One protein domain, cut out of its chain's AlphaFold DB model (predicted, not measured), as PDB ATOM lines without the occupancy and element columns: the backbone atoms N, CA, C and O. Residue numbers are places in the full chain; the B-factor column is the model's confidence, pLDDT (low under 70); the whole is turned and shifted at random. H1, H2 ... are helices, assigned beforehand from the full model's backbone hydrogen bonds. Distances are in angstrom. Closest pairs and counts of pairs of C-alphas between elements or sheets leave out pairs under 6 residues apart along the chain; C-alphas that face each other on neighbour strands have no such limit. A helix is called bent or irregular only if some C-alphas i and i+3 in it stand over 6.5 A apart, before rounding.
ATOM      1  N   LEU A   2     178.265  18.491 161.640       68.94
ATOM      2  CA  LEU A   2     179.536  18.056 161.031       68.94
ATOM      3  C   LEU A   2     179.397  16.968 159.952       68.94
ATOM      4  O   LEU A   2     180.151  16.969 158.987       68.94
ATOM      5  N   LEU A   3     178.427  16.061 160.083       73.31
ATOM      6  CA  LEU A   3     178.219  14.978 159.118       73.31
ATOM      7  C   LEU A   3     177.810  15.468 157.710       73.31
ATOM      8  O   LEU A   3     178.483  15.082 156.755       73.31
ATOM      9  N   PRO A   4     176.773  16.317 157.542       73.62
ATOM     10  CA  PRO A   4     176.424  16.844 156.222       73.62
ATOM     11  C   PRO A   4     177.544  17.702 155.632       73.62
ATOM     12  O   PRO A   4     177.808  17.604 154.441       73.62
ATOM     13  N   ILE A   5     178.271  18.450 156.464       75.94
ATOM     14  CA  ILE A   5     179.458  19.210 156.049       75.94
ATOM     15  C   ILE A   5     180.541  18.281 155.474       75.94
ATOM     16  O   ILE A   5     181.089  18.550 154.408       75.94
ATOM     17  N   LEU A   6     180.828  17.161 156.146       75.38
ATOM     18  CA  LEU A   6     181.833  16.193 155.702       75.38
ATOM     19  C   LEU A   6     181.406  15.459 154.425       75.38
ATOM     20  O   LEU A   6     182.224  15.231 153.535       75.38
ATOM     21  N   ALA A   7     180.127  15.091 154.330       78.50
ATOM     22  CA  ALA A   7     179.568  14.487 153.127       78.50
ATOM     23  C   ALA A   7     179.650  15.467 151.948       78.50
ATOM     24  O   ALA A   7     180.145  15.104 150.881       78.50
ATOM     25  N   TYR A   8     179.266  16.725 152.157       78.25
ATOM     26  CA  TYR A   8     179.324  17.761 151.131       78.25
ATOM     27  C   TYR A   8     180.760  18.025 150.665       78.25
ATOM     28  O   TYR A   8     181.030  18.001 149.470       78.25
ATOM     29  N   ALA A   9     181.713  18.131 151.596       76.75
ATOM     30  CA  ALA A   9     183.132  18.292 151.274       76.75
ATOM     31  C   ALA A   9     183.727  17.103 150.488       76.75
ATOM     32  O   ALA A   9     184.735  17.254 149.793       76.75
ATOM     33  N   LYS A  10     183.129  15.907 150.593       78.75
ATOM     34  CA  LYS A  10     183.563  14.706 149.864       78.75
ATOM     35  C   LYS A  10     182.935  14.597 148.473       78.75
ATOM     36  O   LYS A  10     183.630  14.187 147.547       78.75
ATOM     37  N   PHE A  11     181.649  14.924 148.338       79.38
ATOM     38  CA  PHE A  11     180.884  14.726 147.100       79.38
ATOM     39  C   PHE A  11     180.788  15.980 146.214       79.38
ATOM     40  O   PHE A  11     180.677  15.838 145.001       79.38
ATOM     41  N   TYR A  12     180.890  17.186 146.783       77.62
ATOM     42  CA  TYR A  12     180.671  18.464 146.093       77.62
ATOM     43  C   TYR A  12     181.774  19.485 146.418       77.62
ATOM     44  O   TYR A  12     181.540  20.500 147.068       77.62
ATOM     45  N   ARG A  13     183.006  19.222 145.961       70.31
ATOM     46  CA  ARG A  13     184.175  20.082 146.247       70.31
ATOM     47  C   ARG A  13     184.130  21.465 145.597       70.31
ATOM     48  O   ARG A  13     184.639  22.417 146.179       70.31
ATOM     49  N   ASP A  14     183.531  21.570 144.416       72.12
ATOM     50  CA  ASP A  14     183.550  22.804 143.618       72.12
ATOM     51  C   ASP A  14     182.295  23.665 143.803       72.12
ATOM     52  O   ASP A  14     182.190  24.757 143.245       72.12
ATOM     53  N   THR A  15     181.330  23.184 144.590       76.31
ATOM     54  CA  THR A  15     180.062  23.875 144.836       76.31
ATOM     55  C   THR A  15     180.123  24.594 146.187       76.31
ATOM     56  O   THR A  15     180.579  23.998 147.164       76.31
ATOM     57  N   PRO A  16     179.683  25.863 146.286       75.94
ATOM     58  CA  PRO A  16     179.567  26.536 147.579       75.94
ATOM     59  C   PRO A  16     178.595  25.771 148.485       75.94
ATOM     60  O   PRO A  16     177.602  25.219 148.010       75.94
ATOM     61  N   PHE A  17     178.884  25.696 149.783       75.25
ATOM     62  CA  PHE A  17     177.959  25.117 150.749       75.25
ATOM     63  C   PHE A  17     176.935  26.169 151.155       75.25
ATOM     64  O   PHE A  17     177.288  27.178 151.760       75.25
ATOM     65  N   CYS A  18     175.674  25.905 150.828       75.12
ATOM     66  CA  CYS A  18     174.545  26.778 151.127       75.12
ATOM     67  C   CYS A  18     173.615  26.062 152.118       75.12
ATOM     68  O   CYS A  18     172.728  25.325 151.684       75.12
ATOM     69  N   PRO A  19     173.803  26.231 153.438       70.75
ATOM     70  CA  PRO A  19     173.001  25.551 154.460       70.75
ATOM     71  C   PRO A  19     171.486  25.738 154.288       70.75
ATOM     72  O   PRO A  19     170.705  24.811 154.509       70.75
ATOM     73  N   TRP A  20     171.067  26.923 153.838       70.94
ATOM     74  CA  TRP A  20     169.665  27.248 153.566       70.94
ATOM     75  C   TRP A  20     169.056  26.387 152.449       70.94
ATOM     76  O   TRP A  20     167.876  26.067 152.499       70.94
ATOM     77  N   LEU A  21     169.854  25.926 151.479       73.00
ATOM     78  CA  LEU A  21     169.392  25.024 150.416       73.00
ATOM     79  C   LEU A  21     169.246  23.572 150.906       73.00
ATOM     80  O   LEU A  21     168.499  22.789 150.327       73.00
ATOM     81  N   LEU A  22     169.947  23.209 151.983       75.12
ATOM     82  CA  LEU A  22     169.908  21.873 152.584       75.12
ATOM     83  C   LEU A  22     168.806  21.732 153.649       75.12
ATOM     84  O   LEU A  22     168.744  20.707 154.331       75.12
ATOM     85  N   GLY A  23     167.955  22.750 153.826       74.00
ATOM     86  CA  GLY A  23     166.897  22.746 154.839       74.00
ATOM     87  C   GLY A  23     167.432  22.762 156.275       74.00
ATOM     88  O   GLY A  23     166.727  22.385 157.206       74.00
ATOM     89  N   THR A  24     168.686  23.185 156.487       76.88
ATOM     90  CA  THR A  24     169.261  23.323 157.835       76.88
ATOM     91  C   THR A  24     168.942  24.667 158.497       76.88
ATOM     92  O   THR A  24     169.473  24.954 159.570       76.88
ATOM     93  N   GLU A  25     168.044  25.454 157.900       73.56
ATOM     94  CA  GLU A  25     167.592  26.780 158.348       73.56
ATOM     95  C   GLU A  25     167.215  26.818 159.836       73.56
ATOM     96  O   GLU A  25     167.694  27.663 160.594       73.56
ATOM     97  N   PHE A  26     166.438  25.833 160.300       76.88
ATOM     98  CA  PHE A  26     165.973  25.765 161.684       76.88
ATOM     99  C   PHE A  26     167.143  25.731 162.663       76.88
ATOM    100  O   PHE A  26     167.129  26.379 163.709       76.88
ATOM    101  N   ALA A  27     168.174  24.967 162.323       75.81
ATOM    102  CA  ALA A  27     169.322  24.821 163.186       75.81
ATOM    103  C   ALA A  27     170.212  26.066 163.164       75.81
ATOM    104  O   ALA A  27     170.754  26.419 164.207       75.81
ATOM    105  N   GLU A  28     170.339  26.761 162.032       75.88
ATOM    106  CA  GLU A  28     171.044  28.046 161.981       75.88
ATOM    107  C   GLU A  28     170.369  29.086 162.866       75.88
ATOM    108  O   GLU A  28     171.039  29.730 163.672       75.88
ATOM    109  N   HIS A  29     169.042  29.188 162.795       77.94
ATOM    110  CA  HIS A  29     168.277  30.080 163.659       77.94
ATOM    111  C   HIS A  29     168.366  29.676 165.124       77.94
ATOM    112  O   HIS A  29     168.597  30.528 165.979       77.94
ATOM    113  N   PHE A  30     168.257  28.384 165.428       80.00
ATOM    114  CA  PHE A  30     168.422  27.886 166.787       80.00
ATOM    115  C   PHE A  30     169.803  28.238 167.354       80.00
ATOM    116  O   PHE A  30     169.900  28.746 168.470       80.00
ATOM    117  N   PHE A  31     170.876  28.040 166.581       74.06
ATOM    118  CA  PHE A  31     172.226  28.412 167.005       74.06
ATOM    119  C   PHE A  31     172.453  29.931 167.020       74.06
ATOM    120  O   PHE A  31     173.232  30.414 167.840       74.06
ATOM    121  N   GLY A  32     171.773  30.694 166.165       76.62
ATOM    122  CA  GLY A  32     171.764  32.157 166.192       76.62
ATOM    123  C   GLY A  32     171.128  32.694 167.474       76.62
ATOM    124  O   GLY A  32     171.741  33.494 168.176       76.62
ATOM    125  N   LEU A  33     169.953  32.177 167.840       77.12
ATOM    126  CA  LEU A  33     169.270  32.481 169.101       77.12
ATOM    127  C   LEU A  33     170.067  32.006 170.320       77.12
ATOM    128  O   LEU A  33     170.130  32.691 171.336       77.12
ATOM    129  N   ALA A  34     170.719  30.847 170.232       74.56
ATOM    130  CA  ALA A  34     171.599  30.385 171.300       74.56
ATOM    131  C   ALA A  34     172.770  31.359 171.520       74.56
ATOM    132  O   ALA A  34     173.097  31.653 172.668       74.56
ATOM    133  N   ARG A  35     173.348  31.916 170.443       74.06
ATOM    134  CA  ARG A  35     174.431  32.911 170.525       74.06
ATOM    135  C   ARG A  35     173.987  34.271 171.051       74.06
ATOM    136  O   ARG A  35     174.776  34.934 171.717       74.06
ATOM    137  N   THR A  36     172.749  34.697 170.794       77.06
ATOM    138  CA  THR A  36     172.232  35.941 171.397       77.06
ATOM    139  C   THR A  36     171.999  35.793 172.897       77.06
ATOM    140  O   THR A  36     172.136  36.763 173.637       77.06
ATOM    141  N   LEU A  37     171.685  34.579 173.360       70.44
ATOM    142  CA  LEU A  37     171.544  34.267 174.781       70.44
ATOM    143  C   LEU A  37     172.901  34.084 175.479       70.44
ATOM    144  O   LEU A  37     173.049  34.501 176.628       70.44
ATOM    145  N   LEU A  38     173.876  33.464 174.805       72.19
ATOM    146  CA  LEU A  38     175.217  33.157 175.311       72.19
ATOM    147  C   LEU A  38     176.250  33.342 174.176       72.19
ATOM    148  O   LEU A  38     176.315  32.493 173.284       72.19
ATOM    149  N   PRO A  39     177.068  34.413 174.187       66.19
ATOM    150  CA  PRO A  39     177.957  34.748 173.068       66.19
ATOM    151  C   PRO A  39     179.017  33.671 172.776       66.19
ATOM    152  O   PRO A  39     179.296  33.408 171.609       66.19
ATOM    153  N   ASP A  40     179.506  32.977 173.812       71.38
ATOM    154  CA  ASP A  40     180.445  31.849 173.720       71.38
ATOM    155  C   ASP A  40     179.799  30.551 174.236       71.38
ATOM    156  O   ASP A  40     180.305  29.904 175.155       71.38
ATOM    157  N   PHE A  41     178.631  30.188 173.693       66.44
ATOM    158  CA  PHE A  41     177.895  29.029 174.203       66.44
ATOM    159  C   PHE A  41     178.687  27.723 174.012       66.44
ATOM    160  O   PHE A  41     179.043  27.331 172.898       66.44
ATOM    161  N   THR A  42     178.911  27.000 175.109       74.88
ATOM    162  CA  THR A  42     179.375  25.607 175.062       74.88
ATOM    163  C   THR A  42     178.167  24.672 174.959       74.88
ATOM    164  O   THR A  42     177.101  24.962 175.510       74.88
ATOM    165  N   HIS A  43     178.292  23.508 174.304       72.50
ATOM    166  CA  HIS A  43     177.170  22.560 174.191       72.50
ATOM    167  C   HIS A  43     176.592  22.164 175.564       72.50
ATOM    168  O   HIS A  43     175.376  22.067 175.724       72.50
ATOM    169  N   ALA A  44     177.445  22.025 176.581       71.06
ATOM    170  CA  ALA A  44     177.031  21.748 177.956       71.06
ATOM    171  C   ALA A  44     176.127  22.845 178.548       71.06
ATOM    172  O   ALA A  44     175.141  22.548 179.228       71.06
ATOM    173  N   GLU A  45     176.429  24.112 178.270       74.62
ATOM    174  CA  GLU A  45     175.639  25.249 178.745       74.62
ATOM    175  C   GLU A  45     174.278  25.287 178.063       74.62
ATOM    176  O   GLU A  45     173.270  25.492 178.735       74.62
ATOM    177  N   LEU A  46     174.228  24.989 176.764       75.50
ATOM    178  CA  LEU A  46     172.977  24.857 176.025       75.50
ATOM    179  C   LEU A  46     172.097  23.729 176.587       75.50
ATOM    180  O   LEU A  46     170.903  23.915 176.798       75.50
ATOM    181  N   VAL A  47     172.662  22.559 176.885       77.50
ATOM    182  CA  VAL A  47     171.884  21.463 177.495       77.50
ATOM    183  C   VAL A  47     171.339  21.881 178.866       77.50
ATOM    184  O   VAL A  47     170.188  21.590 179.203       77.50
ATOM    185  N   LYS A  48     172.124  22.635 179.641       75.38
ATOM    186  CA  LYS A  48     171.679  23.200 180.918       75.38
ATOM    187  C   LYS A  48     170.569  24.243 180.738       75.38
ATOM    188  O   LYS A  48     169.633  24.276 181.541       75.38
ATOM    189  N   THR A  49     170.618  25.081 179.698       75.38
ATOM    190  CA  THR A  49     169.532  26.035 179.424       75.38
ATOM    191  C   THR A  49     168.246  25.324 179.022       75.38
ATOM    192  O   THR A  49     167.189  25.733 179.497       75.38
ATOM    193  N   VAL A  50     168.308  24.220 178.270       79.94
ATOM    194  CA  VAL A  50     167.123  23.408 177.934       79.94
ATOM    195  C   VAL A  50     166.415  22.916 179.197       79.94
ATOM    196  O   VAL A  50     165.201  23.061 179.305       79.94
ATOM    197  N   GLN A  51     167.148  22.416 180.196       77.00
ATOM    198  CA  GLN A  51     166.543  22.005 181.472       77.00
ATOM    199  C   GLN A  51     165.829  23.168 182.172       77.00
ATOM    200  O   GLN A  51     164.689  23.023 182.617       77.00
ATOM    201  N   ASN A  52     166.460  24.343 182.211       78.69
ATOM    202  CA  ASN A  52     165.853  25.546 182.784       78.69
ATOM    203  C   ASN A  52     164.600  25.988 182.010       78.69
ATOM    204  O   ASN A  52     163.621  26.411 182.625       78.69
ATOM    205  N   VAL A  53     164.611  25.874 180.680       80.94
ATOM    206  CA  VAL A  53     163.453  26.161 179.823       80.94
ATOM    207  C   VAL A  53     162.324  25.172 180.101       80.94
ATOM    208  O   VAL A  53     161.197  25.608 180.312       80.94
ATOM    209  N   MET A  54     162.607  23.870 180.208       79.81
ATOM    210  CA  MET A  54     161.587  22.861 180.524       79.81
ATOM    211  C   MET A  54     160.954  23.082 181.902       79.81
ATOM    212  O   MET A  54     159.740  22.952 182.048       79.81
ATOM    213  N   VAL A  55     161.746  23.445 182.918       80.94
ATOM    214  CA  VAL A  55     161.222  23.766 184.257       80.94
ATOM    215  C   VAL A  55     160.307  24.988 184.201       80.94
ATOM    216  O   VAL A  55     159.217  24.962 184.770       80.94
ATOM    217  N   ARG A  56     160.707  26.038 183.475       76.81
ATOM    218  CA  ARG A  56     159.873  27.232 183.271       76.81
ATOM    219  C   ARG A  56     158.604  26.905 182.495       76.81
ATOM    220  O   ARG A  56     157.539  27.334 182.909       76.81
ATOM    221  N   GLN A  57     158.684  26.104 181.436       79.81
ATOM    222  CA  GLN A  57     157.520  25.663 180.668       79.81
ATOM    223  C   GLN A  57     156.552  24.855 181.536       79.81
ATOM    224  O   GLN A  57     155.351  25.098 181.505       79.81
ATOM    225  N   ARG A  58     157.065  23.945 182.369       79.19
ATOM    226  CA  ARG A  58     156.249  23.213 183.341       79.19
ATOM    227  C   ARG A  58     155.578  24.163 184.333       79.19
ATOM    228  O   ARG A  58     154.400  23.997 184.606       79.19
ATOM    229  N   PHE A  59     156.294  25.173 184.823       77.38
ATOM    230  CA  PHE A  59     155.728  26.193 185.708       77.38
ATOM    231  C   PHE A  59     154.653  27.051 185.017       77.38
ATOM    232  O   PHE A  59     153.616  27.320 185.615       77.38
ATOM    233  N   LEU A  60     154.858  27.423 183.748       73.31
ATOM    234  CA  LEU A  60     153.883  28.145 182.922       73.31
ATOM    235  C   LEU A  60     152.605  27.325 182.687       73.31
ATOM    236  O   LEU A  60     151.510  27.871 182.738       73.31
ATOM    237  N   LEU A  61     152.740  26.013 182.474       77.06
ATOM    238  CA  LEU A  61     151.613  25.091 182.293       77.06
ATOM    239  C   LEU A  61     150.845  24.804 183.595       77.06
ATOM    240  O   LEU A  61     149.711  24.344 183.538       77.06
ATOM    241  N   MET A  62     151.438  25.075 184.762       74.44
ATOM    242  CA  MET A  62     150.819  24.883 186.082       74.44
ATOM    243  C   MET A  62     149.934  26.075 186.523       74.44
ATOM    244  O   MET A  62     149.676  26.238 187.710       74.44
ATOM    245  N   ASP A  63     149.468  26.896 185.573       60.75
ATOM    246  CA  ASP A  63     148.450  27.964 185.701       60.75
ATOM    247  C   ASP A  63     148.758  29.125 186.678       60.75
ATOM    248  O   ASP A  63     147.956  30.033 186.886       60.75
ATOM    249  N   ALA A  95     182.142  30.565 150.830       66.56
ATOM    250  CA  ALA A  95     181.202  29.484 151.113       66.56
ATOM    251  C   ALA A  95     181.743  28.078 150.769       66.56
ATOM    252  O   ALA A  95     181.072  27.076 151.028       66.56
ATOM    253  N   ARG A  96     182.940  27.957 150.175       70.94
ATOM    254  CA  ARG A  96     183.543  26.649 149.867       70.94
ATOM    255  C   ARG A  96     184.120  26.004 151.120       70.94
ATOM    256  O   ARG A  96     184.946  26.577 151.827       70.94
ATOM    257  N   ILE A  97     183.739  24.753 151.353       70.06
ATOM    258  CA  ILE A  97     184.222  23.982 152.497       70.06
ATOM    259  C   ILE A  97     185.500  23.236 152.121       70.06
ATOM    260  O   ILE A  97     185.459  22.185 151.487       70.06
ATOM    261  N   ASN A  98     186.635  23.727 152.615       68.12
ATOM    262  CA  ASN A  98     187.918  23.019 152.584       68.12
ATOM    263  C   ASN A  98     188.222  22.363 153.944       68.12
ATOM    264  O   ASN A  98     189.292  22.554 154.522       68.12
ATOM    265  N   LEU A  99     187.269  21.604 154.497       68.88
ATOM    266  CA  LEU A  99     187.498  20.841 155.728       68.88
ATOM    267  C   LEU A  99     188.130  19.490 155.394       68.88
ATOM    268  O   LEU A  99     187.487  18.598 154.839       68.88
ATOM    269  N   THR A 100     189.396  19.319 155.767       71.19
ATOM    270  CA  THR A 100     190.055  18.014 155.728       71.19
ATOM    271  C   THR A 100     189.746  17.224 157.002       71.19
ATOM    272  O   THR A 100     189.629  17.801 158.086       71.19
ATOM    273  N   PRO A 101     189.660  15.883 156.921       69.50
ATOM    274  CA  PRO A 101     189.447  15.039 158.098       69.50
ATOM    275  C   PRO A 101     190.540  15.232 159.160       69.50
ATOM    276  O   PRO A 101     190.261  15.118 160.346       69.50
ATOM    277  N   GLN A 102     191.751  15.623 158.754       72.50
ATOM    278  CA  GLN A 102     192.865  15.932 159.655       72.50
ATOM    279  C   GLN A 102     192.606  17.142 160.565       72.50
ATOM    280  O   GLN A 102     193.133  17.172 161.669       72.50
ATOM    281  N   ASN A 103     191.769  18.099 160.151       71.69
ATOM    282  CA  ASN A 103     191.371  19.231 160.993       71.69
ATOM    283  C   ASN A 103     190.241  18.853 161.966       71.69
ATOM    284  O   ASN A 103     190.082  19.472 163.015       71.69
ATOM    285  N   ILE A 104     189.451  17.829 161.628       74.56
ATOM    286  CA  ILE A 104     188.277  17.406 162.399       74.56
ATOM    287  C   ILE A 104     188.669  16.414 163.494       74.56
ATOM    288  O   ILE A 104     188.181  16.530 164.613       74.56
ATOM    289  N   THR A 105     189.561  15.465 163.201       77.75
ATOM    290  CA  THR A 105     190.034  14.470 164.175       77.75
ATOM    291  C   THR A 105     190.522  15.093 165.492       77.75
ATOM    292  O   THR A 105     190.002  14.691 166.532       77.75
ATOM    293  N   PRO A 106     191.419  16.104 165.505       74.62
ATOM    294  CA  PRO A 106     191.855  16.728 166.754       74.62
ATOM    295  C   PRO A 106     190.730  17.511 167.441       74.62
ATOM    296  O   PRO A 106     190.685  17.560 168.666       74.62
ATOM    297  N   LEU A 107     189.788  18.090 166.686       73.31
ATOM    298  CA  LEU A 107     188.634  18.801 167.247       73.31
ATOM    299  C   LEU A 107     187.692  17.838 167.991       73.31
ATOM    300  O   LEU A 107     187.237  18.125 169.096       73.31
ATOM    301  N   VAL A 108     187.426  16.673 167.399       74.56
ATOM    302  CA  VAL A 108     186.593  15.629 168.009       74.56
ATOM    303  C   VAL A 108     187.296  15.018 169.220       74.56
ATOM    304  O   VAL A 108     186.688  14.867 170.277       74.56
ATOM    305  N   GLU A 109     188.584  14.703 169.093       74.06
ATOM    306  CA  GLU A 109     189.341  14.050 170.162       74.06
ATOM    307  C   GLU A 109     189.583  14.977 171.360       74.06
ATOM    308  O   GLU A 109     189.458  14.536 172.498       74.06
ATOM    309  N   LEU A 110     189.880  16.262 171.140       68.69
ATOM    310  CA  LEU A 110     190.227  17.182 172.228       68.69
ATOM    311  C   LEU A 110     189.022  17.944 172.778       68.69
ATOM    312  O   LEU A 110     188.864  18.054 173.994       68.69
ATOM    313  N   ILE A 111     188.177  18.498 171.907       71.06
ATOM    314  CA  ILE A 111     187.093  19.395 172.329       71.06
ATOM    315  C   ILE A 111     185.814  18.604 172.575       71.06
ATOM    316  O   ILE A 111     185.261  18.690 173.672       71.06
ATOM    317  N   ALA A 112     185.385  17.768 171.624       74.62
ATOM    318  CA  ALA A 112     184.132  17.030 171.785       74.62
ATOM    319  C   ALA A 112     184.206  16.018 172.938       74.62
ATOM    320  O   ALA A 112     183.265  15.911 173.722       74.62
ATOM    321  N   PHE A 113     185.337  15.324 173.104       76.38
ATOM    322  CA  PHE A 113     185.522  14.417 174.240       76.38
ATOM    323  C   PHE A 113     185.508  15.154 175.587       76.38
ATOM    324  O   PHE A 113     184.876  14.692 176.541       76.38
ATOM    325  N   ARG A 114     186.174  16.313 175.678       78.94
ATOM    326  CA  ARG A 114     186.196  17.130 176.898       78.94
ATOM    327  C   ARG A 114     184.796  17.617 177.263       78.94
ATOM    328  O   ARG A 114     184.395  17.488 178.417       78.94
ATOM    329  N   GLU A 115     184.049  18.133 176.292       74.69
ATOM    330  CA  GLU A 115     182.675  18.602 176.497       74.69
ATOM    331  C   GLU A 115     181.729  17.458 176.872       74.69
ATOM    332  O   GLU A 115     180.993  17.563 177.852       74.69
ATOM    333  N   ALA A 116     181.795  16.325 176.167       79.00
ATOM    334  CA  ALA A 116     181.009  15.140 176.500       79.00
ATOM    335  C   ALA A 116     181.327  14.636 177.916       79.00
ATOM    336  O   ALA A 116     180.423  14.307 178.683       79.00
ATOM    337  N   SER A 117     182.604  14.649 178.305       77.56
ATOM    338  CA  SER A 117     183.034  14.277 179.654       77.56
ATOM    339  C   SER A 117     182.480  15.225 180.720       77.56
ATOM    340  O   SER A 117     182.062  14.772 181.788       77.56
ATOM    341  N   GLN A 118     182.444  16.531 180.441       75.94
ATOM    342  CA  GLN A 118     181.838  17.525 181.329       75.94
ATOM    343  C   GLN A 118     180.330  17.306 181.470       75.94
ATOM    344  O   GLN A 118     179.836  17.295 182.593       75.94
ATOM    345  N   ILE A 119     179.615  17.051 180.372       78.75
ATOM    346  CA  ILE A 119     178.172  16.759 180.386       78.75
ATOM    347  C   ILE A 119     177.884  15.504 181.210       78.75
ATOM    348  O   ILE A 119     177.036  15.523 182.103       78.75
ATOM    349  N   CYS A 120     178.623  14.425 180.960       77.94
ATOM    350  CA  CYS A 120     178.453  13.173 181.684       77.94
ATOM    351  C   CYS A 120     178.661  13.349 183.192       77.94
ATOM    352  O   CYS A 120     177.884  12.808 183.972       77.94
ATOM    353  N   ARG A 121     179.652  14.147 183.611       77.81
ATOM    354  CA  ARG A 121     179.918  14.412 185.034       77.81
ATOM    355  C   ARG A 121     178.913  15.371 185.664       77.81
ATOM    356  O   ARG A 121     178.424  15.098 186.751       77.81
ATOM    357  N   GLN A 122     178.636  16.498 185.012       75.44
ATOM    358  CA  GLN A 122     177.879  17.606 185.603       75.44
ATOM    359  C   GLN A 122     176.366  17.435 185.485       75.44
ATOM    360  O   GLN A 122     175.639  17.889 186.362       75.44
ATOM    361  N   ILE A 123     175.892  16.819 184.401       72.06
ATOM    362  CA  ILE A 123     174.462  16.729 184.084       72.06
ATOM    363  C   ILE A 123     173.941  15.318 184.353       72.06
ATOM    364  O   ILE A 123     172.894  15.159 184.973       72.06
ATOM    365  N   LEU A 124     174.672  14.293 183.907       74.62
ATOM    366  CA  LEU A 124     174.221  12.898 183.992       74.62
ATOM    367  C   LEU A 124     174.750  12.156 185.230       74.62
ATOM    368  O   LEU A 124     174.315  11.041 185.504       74.62
ATOM    369  N   ASN A 125     175.676  12.765 185.979       74.31
ATOM    370  CA  ASN A 125     176.353  12.184 187.143       74.31
ATOM    371  C   ASN A 125     176.995  10.801 186.874       74.31
ATOM    372  O   ASN A 125     177.101   9.949 187.759       74.31
ATOM    373  N   ILE A 126     177.426  10.569 185.633       81.38
ATOM    374  CA  ILE A 126     178.097   9.348 185.190       81.38
ATOM    375  C   ILE A 126     179.597   9.490 185.460       81.38
ATOM    376  O   ILE A 126     180.226  10.495 185.116       81.38
ATOM    377  N   ARG A 127     180.200   8.455 186.057       70.50
ATOM    378  CA  ARG A 127     181.653   8.392 186.261       70.50
ATOM    379  C   ARG A 127     182.354   8.195 184.913       70.50
ATOM    380  O   ARG A 127     182.326   7.107 184.349       70.50
ATOM    381  N   VAL A 128     182.993   9.252 184.415       69.19
ATOM    382  CA  VAL A 128     183.796   9.210 183.183       69.19
ATOM    383  C   VAL A 128     185.257   8.921 183.533       69.19
ATOM    384  O   VAL A 128     185.811   9.665 184.355       69.19
ATOM    385  N   PRO A 129     185.901   7.905 182.926       68.44
ATOM    386  CA  PRO A 129     187.324   7.650 183.129       68.44
ATOM    387  C   PRO A 129     188.156   8.880 182.733       68.44
ATOM    388  O   PRO A 129     187.908   9.497 181.699       68.44
ATOM    389  N   ASN A 130     189.127   9.262 183.569       58.41
ATOM    390  CA  ASN A 130     190.107  10.295 183.219       58.41
ATOM    391  C   ASN A 130     190.990   9.744 182.096       58.41
ATOM    392  O   ASN A 130     191.841   8.892 182.340       58.41
ATOM    393  N   SER A 131     190.766  10.193 180.865       57.28
ATOM    394  CA  SER A 131     191.620   9.846 179.735       57.28
ATOM    395  C   SER A 131     192.792  10.822 179.659       57.28
ATOM    396  O   SER A 131     192.880  11.639 178.742       57.28
ATOM    397  N   ASP A 132     193.721  10.736 180.604       55.50
ATOM    398  CA  ASP A 132     195.062  11.216 180.296       55.50
ATOM    399  C   ASP A 132     195.672  10.222 179.289       55.50
ATOM    400  O   ASP A 132     196.143   9.137 179.624       55.50
ATOM    401  N   VAL A 133     195.575  10.598 178.011       56.38
ATOM    402  CA  VAL A 133     196.445  10.169 176.901       56.38
ATOM    403  C   VAL A 133     196.406   8.683 176.506       56.38
ATOM    404  O   VAL A 133     197.429   8.083 176.177       56.38
ATOM    405  N   LYS A 134     195.229   8.062 176.414       53.53
ATOM    406  CA  LYS A 134     195.087   6.886 175.539       53.53
ATOM    407  C   LYS A 134     193.964   7.125 174.556       53.53
ATOM    408  O   LYS A 134     192.802   7.121 174.947       53.53
ATOM    409  N   HIS A 135     194.359   7.341 173.299       48.22
ATOM    410  CA  HIS A 135     193.496   7.355 172.125       48.22
ATOM    411  C   HIS A 135     192.360   6.357 172.319       48.22
ATOM    412  O   HIS A 135     192.595   5.147 172.410       48.22
ATOM    413  N   VAL A 136     191.137   6.873 172.433       54.56
ATOM    414  CA  VAL A 136     189.946   6.034 172.460       54.56
ATOM    415  C   VAL A 136     189.883   5.375 171.089       54.56
ATOM    416  O   VAL A 136     189.464   5.985 170.107       54.56
ATOM    417  N   LYS A 137     190.370   4.135 170.993       53.69
ATOM    418  CA  LYS A 137     190.188   3.313 169.801       53.69
ATOM    419  C   LYS A 137     188.702   3.003 169.719       53.69
ATOM    420  O   LYS A 137     188.203   2.140 170.434       53.69
ATOM    421  N   LEU A 138     187.999   3.758 168.884       50.09
ATOM    422  CA  LEU A 138     186.603   3.504 168.569       50.09
ATOM    423  C   LEU A 138     186.525   2.126 167.905       50.09
ATOM    424  O   LEU A 138     187.029   1.935 166.797       50.09
TER     425      LEU A 138
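What this domain is: This is residues 2 to 63 and 95 to 138 of the 184 residues of an uncharacterized protein of Pisolithus tinctorius Marx 270 (UniProt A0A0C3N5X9). Five helices make a loose, open frame in which few parts meet: H1, H2 and H3 follow one another along one side, kinked H5 forms the other, and H4 meets H5 at a wide corner near the last residues of H5. From that corner H4 heads away, and residues 52 to 63 stick out as a free arm, while the unnamed tail, residues 123 to 138, folds back past H5. The printed part has 106 residues, with five named helices in the order H1 H2 H3 H4 H5 and no named strand; the class is all helix. The whole is loose, with a radius of gyration of the C-alphas of 17.8 A, and spans 54 by 40 by 22 A.

How they stand to each other: H1, residues 2 to 11, touches no helix. H2, residues 19 to 22, is apart from H1. H3, residues 25 to 37, is close to H2 but not clearly touching, the closest C-alphas being those of Pro 19 and Glu 25, 6.8 A apart. H4, residues 43 to 61, is close to H3 but not clearly touching; the closest C-alphas, of Ala 34 and Leu 46, are 7.4 A apart, and the lines are about perpendicular at 90 degrees. H5, residues 101 to 122, touches H4 with residues 115 to 119 alone, and H4 touches it with residues 43 to 44 alone. The closest C-alphas there, of Ala 44 and Ile 119, are 5.7 A apart, and the two run the same way at a steep tilt of 46 degrees. H1 and H5 are only just apart, their closest C-alphas being 8.1 A from each other. In H1, H3 and H4 every O i to N i+4 pair is within hydrogen-bond range, in H5 14 of 18 are, and H2 is too short for such a pair.

Where its parts are: H1 begins at C-alpha 2, (179.536, 18.056, 161.031), and is 14.4 A long from first to last C-alpha. H2 measures 5.2 A and H3 18.5 A. H4 begins at C-alpha 43, (177.170, 22.560, 174.191), and runs 26.9 A. H5, the longest helix with 22 residues, measures 29.9 A and ends at C-alpha 122, (177.879, 17.606, 185.603). It has a kink of 29 degrees near residue 108, and is neither bent nor irregular, but only just: C-alphas 103 and 106 are 6.3 A apart.

The domain as a whole: The two C-alphas farthest apart, of Asp 14 and Asp 63, are 55.0 A from each other. Residues 64 to 94 are not printed, and C-alphas 63 and 95 are 47.7 A apart across this cut, which lies in the link from H4 to H5. Of the links that are printed whole, H2 to H3 and H3 to H4 are tight and H1 to H2 is short. The mean pLDDT of the printed part is 72.8, with 20 residues under 70, among them residues 128 to 138.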